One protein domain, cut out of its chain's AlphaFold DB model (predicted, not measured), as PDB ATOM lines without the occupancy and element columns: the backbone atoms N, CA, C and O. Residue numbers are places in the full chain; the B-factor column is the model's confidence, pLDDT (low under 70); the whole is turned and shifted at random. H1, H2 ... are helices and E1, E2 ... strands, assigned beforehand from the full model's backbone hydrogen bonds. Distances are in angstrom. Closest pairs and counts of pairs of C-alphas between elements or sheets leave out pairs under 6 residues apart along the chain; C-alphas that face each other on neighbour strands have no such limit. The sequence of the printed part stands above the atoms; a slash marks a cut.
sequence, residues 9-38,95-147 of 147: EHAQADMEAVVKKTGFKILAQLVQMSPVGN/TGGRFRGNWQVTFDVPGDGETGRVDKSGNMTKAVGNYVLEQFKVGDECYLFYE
ATOM      1  N   GLU A   9     225.295 314.068 191.036       95.94
ATOM      2  CA  GLU A   9     226.031 313.128 190.180       95.94
ATOM      3  C   GLU A   9     227.526 313.094 190.530       95.94
ATOM      4  O   GLU A   9     228.107 312.020 190.693       95.94
ATOM      5  N   HIS A  10     228.143 314.265 190.721       96.62
ATOM      6  CA  HIS A  10     229.542 314.360 191.138       96.62
ATOM      7  C   HIS A  10     229.777 313.759 192.526       96.62
ATOM      8  O   HIS A  10     230.693 312.956 192.698       96.62
ATOM      9  N   ALA A  11     228.931 314.093 193.503       97.06
ATOM     10  CA  ALA A  11     229.054 313.560 194.855       97.06
ATOM     11  C   ALA A  11     228.921 312.029 194.878       97.06
ATOM     12  O   ALA A  11     229.681 311.351 195.569       97.06
ATOM     13  N   GLN A  12     227.988 311.470 194.101       97.06
ATOM     14  CA  GLN A  12     227.830 310.021 193.970       97.06
ATOM     15  C   GLN A  12     229.059 309.367 193.336       97.06
ATOM     16  O   GLN A  12     229.564 308.384 193.879       97.06
ATOM     17  N   ALA A  13     229.592 309.939 192.255       97.44
ATOM     18  CA  ALA A  13     230.795 309.425 191.606       97.44
ATOM     19  C   ALA A  13     232.015 309.420 192.547       97.44
ATOM     20  O   ALA A  13     232.772 308.446 192.577       97.44
ATOM     21  N   ASP A  14     232.186 310.470 193.354       98.00
ATOM     22  CA  ASP A  14     233.275 310.557 194.331       98.00
ATOM     23  C   ASP A  14     233.115 309.523 195.456       98.00
ATOM     24  O   ASP A  14     234.083 308.848 195.821       98.00
ATOM     25  N   MET A  15     231.891 309.338 195.968       96.94
ATOM     26  CA  MET A  15     231.588 308.301 196.960       96.94
ATOM     27  C   MET A  15     231.888 306.898 196.417       96.94
ATOM     28  O   MET A  15     232.586 306.122 197.076       96.94
ATOM     29  N   GLU A  16     231.443 306.588 195.195       98.06
ATOM     30  CA  GLU A  16     231.769 305.322 194.529       98.06
ATOM     31  C   GLU A  16     233.284 305.130 194.410       98.06
ATOM     32  O   GLU A  16     233.803 304.056 194.718       98.06
ATOM     33  N   ALA A  17     234.022 306.163 193.995       98.06
ATOM     34  CA  ALA A  17     235.467 306.079 193.816       98.06
ATOM     35  C   ALA A  17     236.211 305.775 195.129       98.06
ATOM     36  O   ALA A  17     237.191 305.021 195.119       98.06
ATOM     37  N   VAL A  18     235.761 306.339 196.255       97.44
ATOM     38  CA  VAL A  18     236.342 306.073 197.579       97.44
ATOM     39  C   VAL A  18     236.100 304.625 197.995       97.44
ATOM     40  O   VAL A  18     237.057 303.950 198.392       97.44
ATOM     41  N   VAL A  19     234.866 304.128 197.869       96.25
ATOM     42  CA  VAL A  19     234.523 302.749 198.254       96.25
ATOM     43  C   VAL A  19     235.280 301.744 197.390       96.25
ATOM     44  O   VAL A  19     235.948 300.869 197.934       96.25
ATOM     45  N   LYS A  20     235.301 301.931 196.065       98.00
ATOM     46  CA  LYS A  20     236.032 301.071 195.115       98.00
ATOM     47  C   LYS A  20     237.502 300.918 195.489       98.00
ATOM     48  O   LYS A  20     238.012 299.810 195.654       98.00
ATOM     49  N   LYS A  21     238.190 302.047 195.686       97.88
ATOM     50  CA  LYS A  21     239.623 302.058 196.021       97.88
ATOM     51  C   LYS A  21     239.896 301.480 197.407       97.88
ATOM     52  O   LYS A  21     240.903 300.799 197.594       97.88
ATOM     53  N   THR A  22     239.039 301.773 198.380       97.56
ATOM     54  CA  THR A  22     239.219 301.319 199.765       97.56
ATOM     55  C   THR A  22     238.935 299.828 199.888       97.56
ATOM     56  O   THR A  22     239.774 299.099 200.412       97.56
ATOM     57  N   GLY A  23     237.826 299.358 199.316       97.62
ATOM     58  CA  GLY A  23     237.475 297.944 199.243       97.62
ATOM     59  C   GLY A  23     238.573 297.124 198.572       97.62
ATOM     60  O   GLY A  23     238.982 296.097 199.109       97.62
ATOM     61  N   PHE A  24     239.152 297.623 197.472       98.06
ATOM     62  CA  PHE A  24     240.242 296.917 196.795       98.06
ATOM     63  C   PHE A  24     241.498 296.820 197.668       98.06
ATOM     64  O   PHE A  24     242.133 295.768 197.721       98.06
ATOM     65  N   LYS A  25     241.854 297.891 198.390       98.25
ATOM     66  CA  LYS A  25     242.989 297.867 199.325       98.25
ATOM     67  C   LYS A  25     242.776 296.860 200.452       98.25
ATOM     68  O   LYS A  25     243.698 296.104 200.749       98.25
ATOM     69  N   ILE A  26     241.581 296.835 201.044       98.12
ATOM     70  CA  ILE A  26     241.233 295.885 202.109       98.12
ATOM     71  C   ILE A  26     241.314 294.454 201.571       98.12
ATOM     72  O   ILE A  26     242.038 293.635 202.134       98.12
ATOM     73  N   LEU A  27     240.667 294.166 200.436       98.25
ATOM     74  CA  LEU A  27     240.732 292.856 199.785       98.25
ATOM     75  C   LEU A  27     242.181 292.435 199.511       98.25
ATOM     76  O   LEU A  27     242.580 291.319 199.835       98.25
ATOM     77  N   ALA A  28     242.990 293.323 198.931       97.94
ATOM     78  CA  ALA A  28     244.378 293.020 198.606       97.94
ATOM     79  C   ALA A  28     245.200 292.663 199.854       97.94
ATOM     80  O   ALA A  28     246.001 291.728 199.800       97.94
ATOM     81  N   GLN A  29     244.980 293.361 200.973       97.75
ATOM     82  CA  GLN A  29     245.627 293.055 202.248       97.75
ATOM     83  C   GLN A  29     245.158 291.714 202.819       97.75
ATOM     84  O   GLN A  29     245.998 290.897 203.190       97.75
ATOM     85  N   LEU A  30     243.851 291.445 202.831       97.00
ATOM     86  CA  LEU A  30     243.290 290.169 203.292       97.00
ATOM     87  C   LEU A  30     243.870 288.985 202.506       97.00
ATOM     88  O   LEU A  30     244.371 288.021 203.088       97.00
ATOM     89  N   VAL A  31     243.911 289.098 201.177       96.75
ATOM     90  CA  VAL A  31     244.492 288.088 200.281       96.75
ATOM     91  C   VAL A  31     245.992 287.892 200.554       96.75
ATOM     92  O   VAL A  31     246.467 286.756 200.594       96.75
ATOM     93  N   GLN A  32     246.759 288.967 200.755       95.31
ATOM     94  CA  GLN A  32     248.201 288.876 201.025       95.31
ATOM     95  C   GLN A  32     248.516 288.263 202.391       95.31
ATOM     96  O   GLN A  32     249.423 287.434 202.482       95.31
ATOM     97  N   MET A  33     247.762 288.638 203.427       94.44
ATOM     98  CA  MET A  33     247.909 288.095 204.782       94.44
ATOM     99  C   MET A  33     247.438 286.642 204.884       94.44
ATOM    100  O   MET A  33     247.875 285.920 205.777       94.44
ATOM    101  N   SER A  34     246.583 286.193 203.960       94.56
ATOM    102  CA  SER A  34     246.132 284.803 203.910       94.56
ATOM    103  C   SER A  34     247.318 283.873 203.614       94.56
ATOM    104  O   SER A  34     247.946 284.005 202.549       94.56
ATOM    105  N   PRO A  35     247.652 282.934 204.519       91.38
ATOM    106  CA  PRO A  35     248.794 282.055 204.360       91.38
ATOM    107  C   PRO A  35     248.627 281.093 203.182       91.38
ATOM    108  O   PRO A  35     247.543 280.613 202.848       91.38
ATOM    109  N   VAL A  36     249.768 280.760 202.591       90.62
ATOM    110  CA  VAL A  36     249.959 279.627 201.690       90.62
ATOM    111  C   VAL A  36     251.033 278.809 202.389       90.62
ATOM    112  O   VAL A  36     252.121 279.323 202.608       90.62
ATOM    113  N   GLY A  37     250.665 277.629 202.879       87.81
ATOM    114  CA  GLY A  37     251.325 276.905 203.970       87.81
ATOM    115  C   GLY A  37     252.843 276.819 203.867       87.81
ATOM    116  O   GLY A  37     253.400 276.810 202.774       87.81
ATOM    117  N   ASN A  38     253.492 276.749 205.030       90.25
ATOM    118  CA  ASN A  38     254.943 276.765 205.158       90.25
ATOM    119  C   ASN A  38     255.504 275.333 205.288       90.25
ATOM    120  O   ASN A  38     255.296 274.717 206.338       90.25
ATOM    121  N   THR A  95     246.809 271.361 199.214       88.12
ATOM    122  CA  THR A  95     246.756 272.295 198.085       88.12
ATOM    123  C   THR A  95     246.865 273.726 198.593       88.12
ATOM    124  O   THR A  95     245.878 274.358 198.967       88.12
ATOM    125  N   GLY A  96     248.089 274.253 198.620       90.38
ATOM    126  CA  GLY A  96     248.321 275.641 199.014       90.38
ATOM    127  C   GLY A  96     247.643 276.622 198.059       90.38
ATOM    128  O   GLY A  96     247.649 276.408 196.848       90.38
ATOM    129  N   GLY A  97     247.103 277.712 198.605       92.94
ATOM    130  CA  GLY A  97     246.445 278.768 197.833       92.94
ATOM    131  C   GLY A  97     244.919 278.703 197.825       92.94
ATOM    132  O   GLY A  97     244.313 279.606 197.264       92.94
ATOM    133  N   ARG A  98     244.292 277.697 198.456       93.25
ATOM    134  CA  ARG A  98     242.826 277.637 198.605       93.25
ATOM    135  C   ARG A  98     242.271 278.797 199.422       93.25
ATOM    136  O   ARG A  98     241.478 279.560 198.897       93.25
ATOM    137  N   PHE A  99     242.771 279.004 200.644       94.12
ATOM    138  CA  PHE A  99     242.304 280.107 201.496       94.12
ATOM    139  C   PHE A  99     242.424 281.466 200.786       94.12
ATOM    140  O   PHE A  99     241.468 282.222 200.674       94.12
ATOM    141  N   ARG A 100     243.588 281.732 200.187       95.31
ATOM    142  CA  ARG A 100     243.815 282.938 199.386       95.31
ATOM    143  C   ARG A 100     242.903 283.019 198.152       95.31
ATOM    144  O   ARG A 100     242.486 284.108 197.768       95.31
ATOM    145  N   GLY A 101     242.611 281.883 197.526       95.81
ATOM    146  CA  GLY A 101     241.691 281.740 196.400       95.81
ATOM    147  C   GLY A 101     240.242 282.068 196.744       95.81
ATOM    148  O   GLY A 101     239.512 282.532 195.867       95.81
ATOM    149  N   ASN A 102     239.863 281.863 198.009       96.06
ATOM    150  CA  ASN A 102     238.473 281.826 198.428       96.06
ATOM    151  C   ASN A 102     237.869 283.161 198.860       96.06
ATOM    152  O   ASN A 102     236.683 283.209 199.165       96.06
ATOM    153  N   TRP A 103     238.647 284.245 198.844       97.38
ATOM    154  CA  TRP A 103     238.071 285.569 199.051       97.38
ATOM    155  C   TRP A 103     237.130 285.947 197.904       97.38
ATOM    156  O   TRP A 103     237.456 285.815 196.719       97.38
ATOM    157  N   GLN A 104     235.966 286.451 198.283       96.88
ATOM    158  CA  GLN A 104     234.872 286.855 197.418       96.88
ATOM    159  C   GLN A 104     234.454 288.280 197.779       96.88
ATOM    160  O   GLN A 104     234.509 288.682 198.942       96.88
ATOM    161  N   VAL A 105     234.049 289.035 196.760       97.50
ATOM    162  CA  VAL A 105     233.362 290.317 196.921       97.50
ATOM    163  C   VAL A 105     231.963 290.134 196.363       97.50
ATOM    164  O   VAL A 105     231.829 289.659 195.234       97.50
ATOM    165  N   THR A 106     230.946 290.509 197.127       96.94
ATOM    166  CA  THR A 106     229.544 290.498 196.691       96.94
ATOM    167  C   THR A 106     228.838 291.775 197.143       96.94
ATOM    168  O   THR A 106     229.351 292.504 197.998       96.94
ATOM    169  N   PHE A 107     227.679 292.057 196.547       96.88
ATOM    170  CA  PHE A 107     226.824 293.182 196.916       96.88
ATOM    171  C   PHE A 107     225.450 292.687 197.354       96.88
ATOM    172  O   PHE A 107     224.943 291.730 196.766       96.88
ATOM    173  N   ASP A 108     224.886 293.332 198.374       96.06
ATOM    174  CA  ASP A 108     223.545 293.160 198.961       96.06
ATOM    175  C   ASP A 108     223.257 291.792 199.596       96.06
ATOM    176  O   ASP A 108     222.479 291.682 200.540       96.06
ATOM    177  N   VAL A 109     223.920 290.744 199.118       94.31
ATOM    178  CA  VAL A 109     223.866 289.387 199.643       94.31
ATOM    179  C   VAL A 109     225.301 288.923 199.903       94.31
ATOM    180  O   VAL A 109     226.148 289.036 199.007       94.31
ATOM    181  N   PRO A 110     225.615 288.402 201.101       92.38
ATOM    182  CA  PRO A 110     226.910 287.790 201.374       92.38
ATOM    183  C   PRO A 110     227.225 286.644 200.404       92.38
ATOM    184  O   PRO A 110     226.323 285.985 199.890       92.38
ATOM    185  N   GLY A 111     228.516 286.394 200.174       90.62
ATOM    186  CA  GLY A 111     228.950 285.182 199.480       90.62
ATOM    187  C   GLY A 111     228.544 283.917 200.243       90.62
ATOM    188  O   GLY A 111     228.364 283.954 201.459       90.62
ATOM    189  N   ASP A 112     228.415 282.815 199.509       93.12
ATOM    190  CA  ASP A 112     228.066 281.494 200.034       93.12
ATOM    191  C   ASP A 112     228.959 280.436 199.378       93.12
ATOM    192  O   ASP A 112     229.223 280.496 198.170       93.12
ATOM    193  N   GLY A 113     229.436 279.482 200.169       93.44
ATOM    194  CA  GLY A 113     230.269 278.377 199.722       93.44
ATOM    195  C   GLY A 113     231.724 278.739 199.414       93.44
ATOM    196  O   GLY A 113     232.143 279.899 199.294       93.44
ATOM    197  N   GLU A 114     232.520 277.688 199.191       92.88
ATOM    198  CA  GLU A 114     233.838 277.825 198.585       92.88
ATOM    199  C   GLU A 114     233.768 278.005 197.059       92.88
ATOM    200  O   GLU A 114     233.034 277.343 196.332       92.88
ATOM    201  N   THR A 115     234.631 278.871 196.542       92.31
ATOM    202  CA  THR A 115     234.869 279.110 195.114       92.31
ATOM    203  C   THR A 115     235.553 277.939 194.405       92.31
ATOM    204  O   THR A 115     235.650 277.937 193.177       92.31
ATOM    205  N   GLY A 116     236.152 277.005 195.157       92.25
ATOM    206  CA  GLY A 116     237.041 275.961 194.633       92.25
ATOM    207  C   GLY A 116     238.353 276.485 194.024       92.25
ATOM    208  O   GLY A 116     239.137 275.709 193.469       92.25
ATOM    209  N   ARG A 117     238.626 277.794 194.110       93.38
ATOM    210  CA  ARG A 117     239.786 278.431 193.481       93.38
ATOM    211  C   ARG A 117     241.068 278.129 194.250       93.38
ATOM    212  O   ARG A 117     241.158 278.315 195.460       93.38
ATOM    213  N   VAL A 118     242.114 277.747 193.519       94.50
ATOM    214  CA  VAL A 118     243.476 277.618 194.052       94.50
ATOM    215  C   VAL A 118     244.319 278.767 193.513       94.50
ATOM    216  O   VAL A 118     244.741 278.742 192.361       94.50
ATOM    217  N   ASP A 119     244.595 279.770 194.348       95.56
ATOM    218  CA  ASP A 119     245.401 280.927 193.960       95.56
ATOM    219  C   ASP A 119     246.504 281.207 194.981       95.56
ATOM    220  O   ASP A 119     246.371 282.019 195.896       95.56
ATOM    221  N   LYS A 120     247.653 280.548 194.793       94.31
ATOM    222  CA  LYS A 120     248.840 280.775 195.629       94.31
ATOM    223  C   LYS A 120     249.350 282.208 195.542       94.31
ATOM    224  O   LYS A 120     249.948 282.682 196.496       94.31
ATOM    225  N   SER A 121     249.151 282.904 194.426       95.19
ATOM    226  CA  SER A 121     249.655 284.270 194.236       95.19
ATOM    227  C   SER A 121     248.705 285.335 194.792       95.19
ATOM    228  O   SER A 121     249.138 286.420 195.174       95.19
ATOM    229  N   GLY A 122     247.410 285.021 194.843       96.56
ATOM    230  CA  GLY A 122     246.325 285.955 195.132       96.56
ATOM    231  C   GLY A 122     245.978 286.891 193.978       96.56
ATOM    232  O   GLY A 122     245.123 287.759 194.140       96.56
ATOM    233  N   ASN A 123     246.663 286.798 192.837       97.50
ATOM    234  CA  ASN A 123     246.463 287.721 191.725       97.50
ATOM    235  C   ASN A 123     245.100 287.535 191.062       97.50
ATOM    236  O   ASN A 123     244.459 288.530 190.735       97.50
ATOM    237  N   MET A 124     244.639 286.293 190.916       96.88
ATOM    238  CA  MET A 124     243.321 286.011 190.362       96.88
ATOM    239  C   MET A 124     242.231 286.456 191.332       96.88
ATOM    240  O   MET A 124     241.297 287.134 190.915       96.88
ATOM    241  N   THR A 125     242.379 286.160 192.627       97.69
ATOM    242  CA  THR A 125     241.400 286.580 193.638       97.69
ATOM    243  C   THR A 125     241.250 288.100 193.696       97.69
ATOM    244  O   THR A 125     240.135 288.616 193.661       97.69
ATOM    245  N   LYS A 126     242.369 288.840 193.703       98.31
ATOM    246  CA  LYS A 126     242.355 290.312 193.650       98.31
ATOM    247  C   LYS A 126     241.735 290.837 192.358       98.31
ATOM    248  O   LYS A 126     241.002 291.815 192.415       98.31
ATOM    249  N   ALA A 127     242.036 290.224 191.212       98.06
ATOM    250  CA  ALA A 127     241.501 290.662 189.926       98.06
ATOM    251  C   ALA A 127     239.978 290.491 189.861       98.06
ATOM    252  O   ALA A 127     239.277 291.430 189.493       98.06
ATOM    253  N   VAL A 128     239.466 289.330 190.286       97.50
ATOM    254  CA  VAL A 128     238.021 289.062 190.342       97.50
ATOM    255  C   VAL A 128     237.330 290.012 191.317       97.50
ATOM    256  O   VAL A 128     236.328 290.623 190.965       97.50
ATOM    257  N   GLY A 129     237.880 290.196 192.519       97.44
ATOM    258  CA  GLY A 129     237.280 291.114 193.483       97.44
ATOM    259  C   GLY A 129     237.339 292.580 193.043       97.44
ATOM    260  O   GLY A 129     236.369 293.300 193.243       97.44
ATOM    261  N   ASN A 130     238.416 293.024 192.382       98.00
ATOM    262  CA  ASN A 130     238.476 294.371 191.803       98.00
ATOM    263  C   ASN A 130     237.416 294.568 190.716       98.00
ATOM    264  O   ASN A 130     236.756 295.600 190.694       98.00
ATOM    265  N   TYR A 131     237.225 293.566 189.856       97.94
ATOM    266  CA  TYR A 131     236.195 293.605 188.821       97.94
ATOM    267  C   TYR A 131     234.791 293.781 189.414       97.94
ATOM    268  O   TYR A 131     234.015 294.593 188.914       97.94
ATOM    269  N   VAL A 132     234.476 293.074 190.506       97.62
ATOM    270  CA  VAL A 132     233.200 293.257 191.219       97.62
ATOM    271  C   VAL A 132     233.129 294.650 191.845       97.62
ATOM    272  O   VAL A 132     232.162 295.369 191.615       97.62
ATOM    273  N   LEU A 133     234.172 295.074 192.567       97.88
ATOM    274  CA  LEU A 133     234.226 296.394 193.202       97.88
ATOM    275  C   LEU A 133     233.996 297.531 192.204       97.88
ATOM    276  O   LEU A 133     233.257 298.456 192.515       97.88
ATOM    277  N   GLU A 134     234.557 297.461 190.995       97.38
ATOM    278  CA  GLU A 134     234.367 298.477 189.949       97.38
ATOM    279  C   GLU A 134     232.888 298.736 189.601       97.38
ATOM    280  O   GLU A 134     232.543 299.861 189.217       97.38
ATOM    281  N   GLN A 135     232.014 297.747 189.815       97.06
ATOM    282  CA  GLN A 135     230.573 297.854 189.580       97.06
ATOM    283  C   GLN A 135     229.804 298.552 190.710       97.06
ATOM    284  O   GLN A 135     228.683 298.984 190.460       97.06
ATOM    285  N   PHE A 136     230.407 298.735 191.892       98.00
ATOM    286  CA  PHE A 136     229.762 299.332 193.067       98.00
ATOM    287  C   PHE A 136     229.038 300.647 192.748       98.00
ATOM    288  O   PHE A 136     229.605 301.532 192.078       98.00
ATOM    289  N   LYS A 137     227.827 300.782 193.292       97.19
ATOM    290  CA  LYS A 137     226.991 301.980 193.286       97.19
ATOM    291  C   LYS A 137     226.653 302.435 194.696       97.19
ATOM    292  O   LYS A 137     226.613 301.663 195.647       97.19
ATOM    293  N   VAL A 138     226.424 303.741 194.835       95.81
ATOM    294  CA  VAL A 138     225.960 304.303 196.109       95.81
ATOM    295  C   VAL A 138     224.611 303.682 196.459       95.81
ATOM    296  O   VAL A 138     223.651 303.847 195.712       95.81
ATOM    297  N   GLY A 139     224.550 303.022 197.612       94.31
ATOM    298  CA  GLY A 139     223.369 302.295 198.075       94.31
ATOM    299  C   GLY A 139     223.605 300.793 198.209       94.31
ATOM    300  O   GLY A 139     222.917 300.180 199.016       94.31
ATOM    301  N   ASP A 140     224.598 300.241 197.506       96.69
ATOM    302  CA  ASP A 140     224.940 298.820 197.594       96.69
ATOM    303  C   ASP A 140     225.595 298.501 198.950       96.69
ATOM    304  O   ASP A 140     226.456 299.246 199.442       96.69
ATOM    305  N   GLU A 141     225.263 297.351 199.533       95.25
ATOM    306  CA  GLU A 141     225.988 296.817 200.690       95.25
ATOM    307  C   GLU A 141     227.117 295.891 200.232       95.25
ATOM    308  O   GLU A 141     226.873 294.832 199.667       95.25
ATOM    309  N   CYS A 142     228.377 296.258 200.479       94.94
ATOM    310  CA  CYS A 142     229.530 295.463 200.048       94.94
ATOM    311  C   CYS A 142     229.971 294.444 201.104       94.94
ATOM    312  O   CYS A 142     230.338 294.812 202.221       94.94
ATOM    313  N   TYR A 143     230.073 293.179 200.700       96.25
ATOM    314  CA  TYR A 143     230.550 292.077 201.528       96.25
ATOM    315  C   TYR A 143     231.911 291.569 201.040       96.25
ATOM    316  O   TYR A 143     232.136 291.382 199.845       96.25
ATOM    317  N   LEU A 144     232.829 291.336 201.984       95.38
ATOM    318  CA  LEU A 144     234.106 290.649 201.777       95.38
ATOM    319  C   LEU A 144     234.052 289.334 202.552       95.38
ATOM    320  O   LEU A 144     233.991 289.350 203.781       95.38
ATOM    321  N   PHE A 145     234.057 288.214 201.842       94.56
ATOM    322  CA  PHE A 145     233.736 286.903 202.408       94.56
ATOM    323  C   PHE A 145     234.760 285.840 201.999       94.56
ATOM    324  O   PHE A 145     235.371 285.949 200.939       94.56
ATOM    325  N   TYR A 146     234.938 284.814 202.830       92.88
ATOM    326  CA  TYR A 146     235.605 283.561 202.483       92.88
ATOM    327  C   TYR A 146     234.976 282.412 203.281       92.88
ATOM    328  O   TYR A 146     234.479 282.636 204.385       92.88
ATOM    329  N   GLU A 147     235.089 281.199 202.743       85.25
ATOM    330  CA  GLU A 147     234.755 279.930 203.416       85.25
ATOM    331  C   GLU A 147     235.940 278.948 203.505       85.25
ATOM    332  O   GLU A 147     236.878 279.042 202.673       85.25
TER     333      GLU A 147
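AT A GLANCE: This is residues 9 to 38 and 95 to 147 of the 147 residues of an uncharacterized protein of Providencia alcalifaciens (UniProt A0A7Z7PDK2). Long helix H1 makes the long axis; shorter H3 packs side by side with its residues 20 to 31, and a small ribbon, E1 nearer H3 and E2 nearer H1, packs along this pair. The printed part has 83 residues, in order H1, H2, E1, H3, E2, mostly helix, with an antiparallel sheet E1 - E2. It is compact, with radius of gyration of the C-alphas 13.4 A, and a rod of 48 by 21 by 15 A.

HOW THE PARTS SIT: H1, residues 9 to 33, touches H3, residues 123 to 134, at a shallow tilt of 18 degrees, opposite ways; C-alphas 20 and 133 are closest, 5.4 A. H2, residues 98 to 101, only just touches each, with 3 pairs of C-alphas within 8 A; the closest are 31 and 100, 5.3 A, and 101 and 125, 5.6 A. E1, residues 104 to 107, and E2, residues 142 to 145, have N 104 and O 145 within hydrogen-bond range, 2.8 A. Every O i to N i+4 pair is within range in H1 and H3; H2 is too short for one.

IN THESE COORDINATES: H1 runs 36.3 A from C-alpha 9 at (226.031, 313.128, 190.180), H3 16.3 A. E2 ends at C-alpha 145, (233.736, 286.903, 202.408).

THE WHOLE: Residues 39 to 94 are not printed; the gap is 11.7 A. The link E1 to H3 is long. No printed residue is under 70 in pLDDT.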